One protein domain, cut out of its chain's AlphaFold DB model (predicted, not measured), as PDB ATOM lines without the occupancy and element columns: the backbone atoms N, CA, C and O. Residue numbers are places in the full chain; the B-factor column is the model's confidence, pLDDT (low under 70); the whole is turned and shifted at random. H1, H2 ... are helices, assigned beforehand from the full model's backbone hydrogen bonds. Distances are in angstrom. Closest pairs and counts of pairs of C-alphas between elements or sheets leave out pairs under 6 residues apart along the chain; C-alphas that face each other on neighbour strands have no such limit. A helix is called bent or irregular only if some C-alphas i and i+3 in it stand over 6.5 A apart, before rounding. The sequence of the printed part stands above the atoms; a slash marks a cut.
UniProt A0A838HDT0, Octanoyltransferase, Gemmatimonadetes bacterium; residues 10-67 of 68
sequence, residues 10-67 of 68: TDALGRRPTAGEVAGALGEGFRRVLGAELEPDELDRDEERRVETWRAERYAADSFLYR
ATOM      1  N   THR A  10      28.159 -18.593  30.426       91.75
ATOM      2  CA  THR A  10      27.354 -19.614  29.747       91.75
ATOM      3  C   THR A  10      27.469 -20.961  30.451       91.75
ATOM      4  O   THR A  10      26.452 -21.614  30.669       91.75
ATOM      5  N   ASP A  11      28.685 -21.342  30.851       92.44
ATOM      6  CA  ASP A  11      28.940 -22.604  31.554       92.44
ATOM      7  C   ASP A  11      28.281 -22.600  32.935       92.44
ATOM      8  O   ASP A  11      27.637 -23.570  33.325       92.44
ATOM      9  N   ALA A  12      28.384 -21.479  33.653       89.31
ATOM     10  CA  ALA A  12      27.810 -21.332  34.987       89.31
ATOM     11  C   ALA A  12      26.271 -21.299  34.985       89.31
ATOM     12  O   ALA A  12      25.639 -21.812  35.907       89.31
ATOM     13  N   LEU A  13      25.661 -20.681  33.971       90.50
ATOM     14  CA  LEU A  13      24.210 -20.477  33.903       90.50
ATOM     15  C   LEU A  13      23.481 -21.554  33.089       90.50
ATOM     16  O   LEU A  13      22.251 -21.554  33.054       90.50
ATOM     17  N   GLY A  14      24.207 -22.427  32.382       95.12
ATOM     18  CA  GLY A  14      23.634 -23.414  31.458       95.12
ATOM     19  C   GLY A  14      22.938 -22.796  30.238       95.12
ATOM     20  O   GLY A  14      22.269 -23.494  29.476       95.12
ATOM     21  N   ARG A  15      23.066 -21.479  30.049       95.69
ATOM     22  CA  ARG A  15      22.509 -20.711  28.932       95.69
ATOM     23  C   ARG A  15      23.364 -19.483  28.677       95.69
ATOM     24  O   ARG A  15      23.976 -18.951  29.597       95.69
ATOM     25  N   ARG A  16      23.340 -18.971  27.447       95.31
ATOM     26  CA  ARG A  16      23.981 -17.694  27.122       95.31
ATOM     27  C   ARG A  16      23.086 -16.539  27.595       95.31
ATOM     28  O   ARG A  16      21.988 -16.400  27.052       95.31
ATOM     29  N   PRO A  17      23.509 -15.721  28.574       94.38
ATOM     30  CA  PRO A  17      22.756 -14.532  28.948       94.38
ATOM     31  C   PRO A  17      22.918 -13.441  27.884       94.38
ATOM     32  O   PRO A  17      23.922 -13.371  27.169       94.38
ATOM     33  N   THR A  18      21.925 -12.569  27.786       96.19
ATOM     34  CA  THR A  18      22.021 -11.331  27.013       96.19
ATOM     35  C   THR A  18      22.920 -10.324  27.730       96.19
ATOM     36  O   THR A  18      23.083 -10.367  28.950       96.19
ATOM     37  N   ALA A  19      23.485  -9.373  26.983       92.88
ATOM     38  CA  ALA A  19      24.297  -8.309  27.575       92.88
ATOM     39  C   ALA A  19      23.509  -7.484  28.612       92.88
ATOM     40  O   ALA A  19      24.055  -7.140  29.655       92.88
ATOM     41  N   GLY A  20      22.218  -7.231  28.357       94.06
ATOM     42  CA  GLY A  20      21.340  -6.512  29.283       94.06
ATOM     43  C   GLY A  20      21.098  -7.263  30.593       94.06
ATOM     44  O   GLY A  20      21.166  -6.657  31.656       94.06
ATOM     45  N   GLU A  21      20.888  -8.585  30.540       93.94
ATOM     46  CA  GLU A  21      20.763  -9.413  31.752       93.94
ATOM     47  C   GLU A  21      22.041  -9.370  32.599       93.94
ATOM     48  O   GLU A  21      21.967  -9.226  33.818       93.94
ATOM     49  N   VAL A  22      23.212  -9.455  31.957       94.69
ATOM     50  CA  VAL A  22      24.502  -9.385  32.658       94.69
ATOM     51  C   VAL A  22      24.712  -8.004  33.277       94.69
ATOM     52  O   VAL A  22      25.029  -7.910  34.460       94.69
ATOM     53  N   ALA A  23      24.507  -6.933  32.508       92.31
ATOM     54  CA  ALA A  23      24.675  -5.564  32.990       92.31
ATOM     55  C   ALA A  23      23.717  -5.242  34.146       92.31
ATOM     56  O   ALA A  23      24.136  -4.657  35.145       92.31
ATOM     57  N   GLY A  24      22.457  -5.679  34.050       91.25
ATOM     58  CA  GLY A  24      21.464  -5.520  35.109       91.25
ATOM     59  C   GLY A  24      21.866  -6.236  36.399       91.25
ATOM     60  O   GLY A  24      21.896  -5.608  37.457       91.25
ATOM     61  N   ALA A  25      22.249  -7.514  36.305       92.31
ATOM     62  CA  ALA A  25      22.674  -8.304  37.462       92.31
ATOM     63  C   ALA A  25      23.939  -7.738  38.127       92.31
ATOM     64  O   ALA A  25      24.020  -7.676  39.354       92.31
ATOM     65  N   LEU A  26      24.914  -7.279  37.334       91.94
ATOM     66  CA  LEU A  26      26.106  -6.609  37.858       91.94
ATOM     67  C   LEU A  26      25.745  -5.290  38.545       91.94
ATOM     68  O   LEU A  26      26.207  -5.043  39.655       91.94
ATOM     69  N   GLY A  27      24.896  -4.466  37.928       91.69
ATOM     70  CA  GLY A  27      24.449  -3.202  38.508       91.69
ATOM     71  C   GLY A  27      23.700  -3.381  39.831       91.69
ATOM     72  O   GLY A  27      23.910  -2.608  40.764       91.69
ATOM     73  N   GLU A  28      22.849  -4.403  39.949       91.62
ATOM     74  CA  GLU A  28      22.192  -4.761  41.214       91.62
ATOM     75  C   GLU A  28      23.205  -5.259  42.257       91.62
ATOM     76  O   GLU A  28      23.184  -4.822  43.411       91.62
ATOM     77  N   GLY A  29      24.137  -6.122  41.843       93.38
ATOM     78  CA  GLY A  29      25.213  -6.614  42.699       93.38
ATOM     79  C   GLY A  29      26.059  -5.479  43.281       93.38
ATOM     80  O   GLY A  29      26.297  -5.452  44.489       93.38
ATOM     81  N   PHE A  30      26.450  -4.505  42.456       92.56
ATOM     82  CA  PHE A  30      27.192  -3.326  42.902       92.56
ATOM     83  C   PHE A  30      26.402  -2.486  43.902       92.56
ATOM     84  O   PHE A  30      26.949  -2.161  44.956       92.56
ATOM     85  N   ARG A  31      25.121  -2.196  43.632       92.31
ATOM     86  CA  ARG A  31      24.261  -1.450  44.569       92.31
ATOM     87  C   ARG A  31      24.208  -2.115  45.939       92.31
ATOM     88  O   ARG A  31      24.403  -1.466  46.965       92.31
ATOM     89  N   ARG A  32      24.031  -3.438  45.959       93.25
ATOM     90  CA  ARG A  32      23.966  -4.218  47.200       93.25
ATOM     91  C   ARG A  32      25.294  -4.250  47.956       93.25
ATOM     92  O   ARG A  32      25.285  -4.151  49.179       93.25
ATOM     93  N   VAL A  33      26.414  -4.434  47.256       94.50
ATOM     94  CA  VAL A  33      27.744  -4.552  47.880       94.50
ATOM     95  C   VAL A  33      28.246  -3.205  48.388       94.50
ATOM     96  O   VAL A  33      28.813  -3.137  49.475       94.50
ATOM     97  N   LEU A  34      28.042  -2.140  47.613       90.81
ATOM     98  CA  LEU A  34      28.522  -0.802  47.944       90.81
ATOM     99  C   LEU A  34      27.551  -0.031  48.848       90.81
ATOM    100  O   LEU A  34      27.936   0.994  49.402       90.81
ATOM    101  N   GLY A  35      26.309  -0.506  49.002       91.25
ATOM    102  CA  GLY A  35      25.265   0.208  49.742       91.25
ATOM    103  C   GLY A  35      24.938   1.572  49.129       91.25
ATOM    104  O   GLY A  35      24.546   2.487  49.849       91.25
ATOM    105  N   ALA A  36      25.155   1.718  47.822       87.62
ATOM    106  CA  ALA A  36      24.993   2.959  47.080       87.62
ATOM    107  C   ALA A  36      23.937   2.773  45.995       87.62
ATOM    108  O   ALA A  36      23.882   1.717  45.367       87.62
ATOM    109  N   GLU A  37      23.127   3.801  45.756       86.75
ATOM    110  CA  GLU A  37      22.269   3.844  44.577       86.75
ATOM    111  C   GLU A  37      23.088   4.247  43.351       86.75
ATOM    112  O   GLU A  37      23.973   5.101  43.425       86.75
ATOM    113  N   LEU A  38      22.802   3.593  42.229       83.38
ATOM    114  CA  LEU A  38      23.383   3.929  40.936       83.38
ATOM    115  C   LEU A  38      22.309   4.647  40.135       83.38
ATOM    116  O   LEU A  38      21.314   4.031  39.750       83.38
ATOM    117  N   GLU A  39      22.519   5.933  39.884       85.38
ATOM    118  CA  GLU A  39      21.654   6.700  38.999       85.38
ATOM    119  C   GLU A  39      22.171   6.584  37.560       85.38
ATOM    120  O   GLU A  39      23.368   6.775  37.323       85.38
ATOM    121  N   PRO A  40      21.309   6.214  36.595       83.62
ATOM    122  CA  PRO A  40      21.668   6.271  35.188       83.62
ATOM    123  C   PRO A  40      21.991   7.713  34.803       83.62
ATOM    124  O   PRO A  40      21.202   8.611  35.091       83.62
ATOM    125  N   ASP A  41      23.112   7.898  34.119       91.56
ATOM    126  CA  ASP A  41      23.510   9.185  33.562       91.56
ATOM    127  C   ASP A  41      23.868   9.013  32.086       91.56
ATOM    128  O   ASP A  41      24.386   7.966  31.671       91.56
ATOM    129  N   GLU A  42      23.548  10.028  31.293       94.19
ATOM    130  CA  GLU A  42      23.841  10.065  29.864       94.19
ATOM    131  C   GLU A  42      24.926  11.100  29.606       94.19
ATOM    132  O   GLU A  42      24.926  12.175  30.196       94.19
ATOM    133  N   LEU A  43      25.840  10.778  28.689       96.56
ATOM    134  CA  LEU A  43      26.871  11.728  28.301       96.56
ATOM    135  C   LEU A  43      26.228  12.956  27.660       96.56
ATOM    136  O   LEU A  43      25.418  12.839  26.735       96.56
ATOM    137  N   ASP A  44      26.648  14.135  28.099       97.25
ATOM    138  CA  ASP A  44      26.283  15.361  27.410       97.25
ATOM    139  C   ASP A  44      27.023  15.494  26.060       97.25
ATOM    140  O   ASP A  44      27.950  14.754  25.722       97.25
ATOM    141  N   ARG A  45      26.624  16.476  25.242       97.44
ATOM    142  CA  ARG A  45      27.229  16.697  23.913       97.44
ATOM    143  C   ARG A  45      28.720  17.013  23.961       97.44
ATOM    144  O   ARG A  45      29.453  16.703  23.018       97.44
ATOM    145  N   ASP A  46      29.167  17.688  25.010       97.50
ATOM    146  CA  ASP A  46      30.565  18.054  25.165       97.50
ATOM    147  C   ASP A  46      31.391  16.842  25.609       97.50
ATOM    148  O   ASP A  46      32.525  16.677  25.156       97.50
ATOM    149  N   GLU A  47      30.821  15.970  26.432       97.81
ATOM    150  CA  GLU A  47      31.354  14.666  26.817       97.81
ATOM    151  C   GLU A  47      31.455  13.710  25.638       97.81
ATOM    152  O   GLU A  47      32.535  13.170  25.401       97.81
ATOM    153  N   GLU A  48      30.390  13.566  24.849       97.94
ATOM    154  CA  GLU A  48      30.393  12.784  23.609       97.94
ATOM    155  C   GLU A  48      31.535  13.234  22.687       97.94
ATOM    156  O   GLU A  48      32.303  12.417  22.170       97.94
ATOM    157  N   ARG A  49      31.706  14.554  22.529       97.50
ATOM    158  CA  ARG A  49      32.787  15.122  21.718       97.50
ATOM    159  C   ARG A  49      34.165  14.776  22.283       97.50
ATOM    160  O   ARG A  49      35.052  14.413  21.513       97.50
ATOM    161  N   ARG A  50      34.357  14.854  23.607       97.06
ATOM    162  CA  ARG A  50      35.623  14.459  24.257       97.06
ATOM    163  C   ARG A  50      35.920  12.974  24.059       97.06
ATOM    164  O   ARG A  50      37.066  12.625  23.778       97.06
ATOM    165  N   VAL A  51      34.906  12.115  24.177       97.12
ATOM    166  CA  VAL A  51      35.038  10.671  23.947       97.12
ATOM    167  C   VAL A  51      35.502  10.395  22.523       97.12
ATOM    168  O   VAL A  51      36.439   9.617  22.339       97.12
ATOM    169  N   GLU A  52      34.923  11.056  21.520       96.88
ATOM    170  CA  GLU A  52      35.337  10.849  20.129       96.88
ATOM    171  C   GLU A  52      36.771  11.348  19.875       96.88
ATOM    172  O   GLU A  52      37.548  10.661  19.211       96.88
ATOM    173  N   THR A  53      37.177  12.472  20.479       96.19
ATOM    174  CA  THR A  53      38.580  12.924  20.443       96.19
ATOM    175  C   THR A  53      39.519  11.868  21.030       96.19
ATOM    176  O   THR A  53      40.484  11.467  20.381       96.19
ATOM    177  N   TRP A  54      39.228  11.353  22.227       96.12
ATOM    178  CA  TRP A  54      40.059  10.322  22.857       96.12
ATOM    179  C   TRP A  54      40.081   9.015  22.079       96.12
ATOM    180  O   TRP A  54      41.113   8.341  22.015       96.12
ATOM    181  N   ARG A  55      38.953   8.642  21.477       95.19
ATOM    182  CA  ARG A  55      38.883   7.483  20.601       95.19
ATOM    183  C   ARG A  55      39.835   7.657  19.423       95.19
ATOM    184  O   ARG A  55      40.673   6.785  19.221       95.19
ATOM    185  N   ALA A  56      39.757   8.771  18.701       93.44
ATOM    186  CA  ALA A  56      40.571   9.014  17.514       93.44
ATOM    187  C   ALA A  56      42.069   9.144  17.828       93.44
ATOM    188  O   ALA A  56      42.903   8.588  17.118       93.44
ATOM    189  N   GLU A  57      42.420   9.862  18.894       92.56
ATOM    190  CA  GLU A  57      43.817  10.193  19.199       92.56
ATOM    191  C   GLU A  57      44.544   9.099  19.984       92.56
ATOM    192  O   GLU A  57      45.777   9.055  19.991       92.56
ATOM    193  N   ARG A  58      43.798   8.218  20.663       90.38
ATOM    194  CA  ARG A  58      44.371   7.226  21.572       90.38
ATOM    195  C   ARG A  58      43.806   5.834  21.347       90.38
ATOM    196  O   ARG A  58      44.528   4.953  20.910       90.38
ATOM    197  N   TYR A  59      42.531   5.604  21.639       90.94
ATOM    198  CA  TYR A  59      42.027   4.228  21.764       90.94
ATOM    199  C   TYR A  59      41.809   3.496  20.433       90.94
ATOM    200  O   TYR A  59      41.751   2.270  20.423       90.94
ATOM    201  N   ALA A  60      41.719   4.223  19.322       91.31
ATOM    202  CA  ALA A  60      41.695   3.691  17.962       91.31
ATOM    203  C   ALA A  60      42.938   4.094  17.151       91.31
ATOM    204  O   ALA A  60      43.031   3.765  15.972       91.31
ATOM    205  N   ALA A  61      43.883   4.816  17.760       88.94
ATOM    206  CA  ALA A  61      45.095   5.234  17.079       88.94
ATOM    207  C   ALA A  61      46.085   4.068  17.006       88.94
ATOM    208  O   ALA A  61      46.540   3.566  18.036       88.94
ATOM    209  N   ASP A  62      46.496   3.694  15.794       88.38
ATOM    210  CA  ASP A  62      47.516   2.657  15.578       88.38
ATOM    211  C   ASP A  62      48.816   2.964  16.334       88.38
ATOM    212  O   ASP A  62      49.466   2.072  16.877       88.38
ATOM    213  N   SER A  63      49.168   4.248  16.429       86.31
ATOM    214  CA  SER A  63      50.339   4.729  17.166       86.31
ATOM    215  C   SER A  63      50.281   4.440  18.666       86.31
ATOM    216  O   SER A  63      51.328   4.381  19.305       86.31
ATOM    217  N   PHE A  64      49.089   4.280  19.234       85.31
ATOM    218  CA  PHE A  64      48.898   3.909  20.629       85.31
ATOM    219  C   PHE A  64      48.743   2.394  20.786       85.31
ATOM    220  O   PHE A  64      49.333   1.821  21.695       85.31
ATOM    221  N   LEU A  65      47.991   1.742  19.895       88.12
ATOM    222  CA  LEU A  65      47.710   0.306  19.979       88.12
ATOM    223  C   LEU A  65      48.918  -0.574  19.632       88.12
ATOM    224  O   LEU A  65      49.054  -1.659  20.190       88.12
ATOM    225  N   TYR A  66      49.789  -0.107  18.736       86.50
ATOM    226  CA  TYR A  66      50.887  -0.907  18.181       86.50
ATOM    227  C   TYR A  66      52.268  -0.286  18.385       86.50
ATOM    228  O   TYR A  66      53.243  -0.752  17.795       86.50
ATOM    229  N   ARG A  67      52.393   0.732  19.247       65.81
ATOM    230  CA  ARG A  67      53.704   1.083  19.810       65.81
ATOM    231  C   ARG A  67      54.092   0.041  20.862       65.81
ATOM    232  O   ARG A  67      53.912   0.260  22.057       65.81
TER     233      ARG A  67
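AT A GLANCE: This is residues 10 to 67 of the 68 residues of the protein "Octanoyltransferase" of Gemmatimonadetes bacterium (UniProt A0A838HDT0). The model is an open arch with an empty middle: H1 and H2 make one leg, H3 with small H4 at its end makes the other, and the drawn-out link of residues 35 to 44 bridges the two. The legs have no contact between their helices. The printed part has 58 residues, with four named helices in the order H1, H2, H3, H4 and no named strand, and its class is all helix. It is extended, with a radius of gyration of the C-alphas of 17.2 A and spans of 40 by 30 by 19 A.

IN THESE COORDINATES: H1 is residues 10 to 13, beginning at C-alpha 10 at (27.354, -19.614, 29.747). H2, residues 19 to 34, is the longest helix by residues and measures 22.1 A from first to last C-alpha. H3, residues 45 to 59, measures 19.5 A and begins at C-alpha 45 at (27.229, 16.697, 23.913). It is only just irregular: C-alphas 56 and 59 are 6.6 A apart. H4 is residues 62 to 65, ending at C-alpha 65 at (47.710, 0.306, 19.979).

HOW THE PARTS SIT: H1 and H2 are apart, though a tight link of 5 residues joins them. H2 and H3 are also apart, joined by a short link of 10 residues. H1 is apart from H3 and H4, and H2 is apart from H4. H3, with residues 58 to 59 alone, only just touches H4, with 3 pairs of C-alphas within 8 A, and only at the corner by their tight link; the closest C-alphas, of Arg 58 and Phe 64, are 5.7 A apart. In H2 and H3 every O i to N i+4 pair is within hydrogen-bond range; H1 and H4 are too short for such a pair.

THE WHOLE: The C-alphas farthest apart, of Gly 14 and Asp 46, are 42.5 A apart. The printed part has no cut and no long link. Mean pLDDT of the printed part is 92.0, and residue 67 alone is under 70.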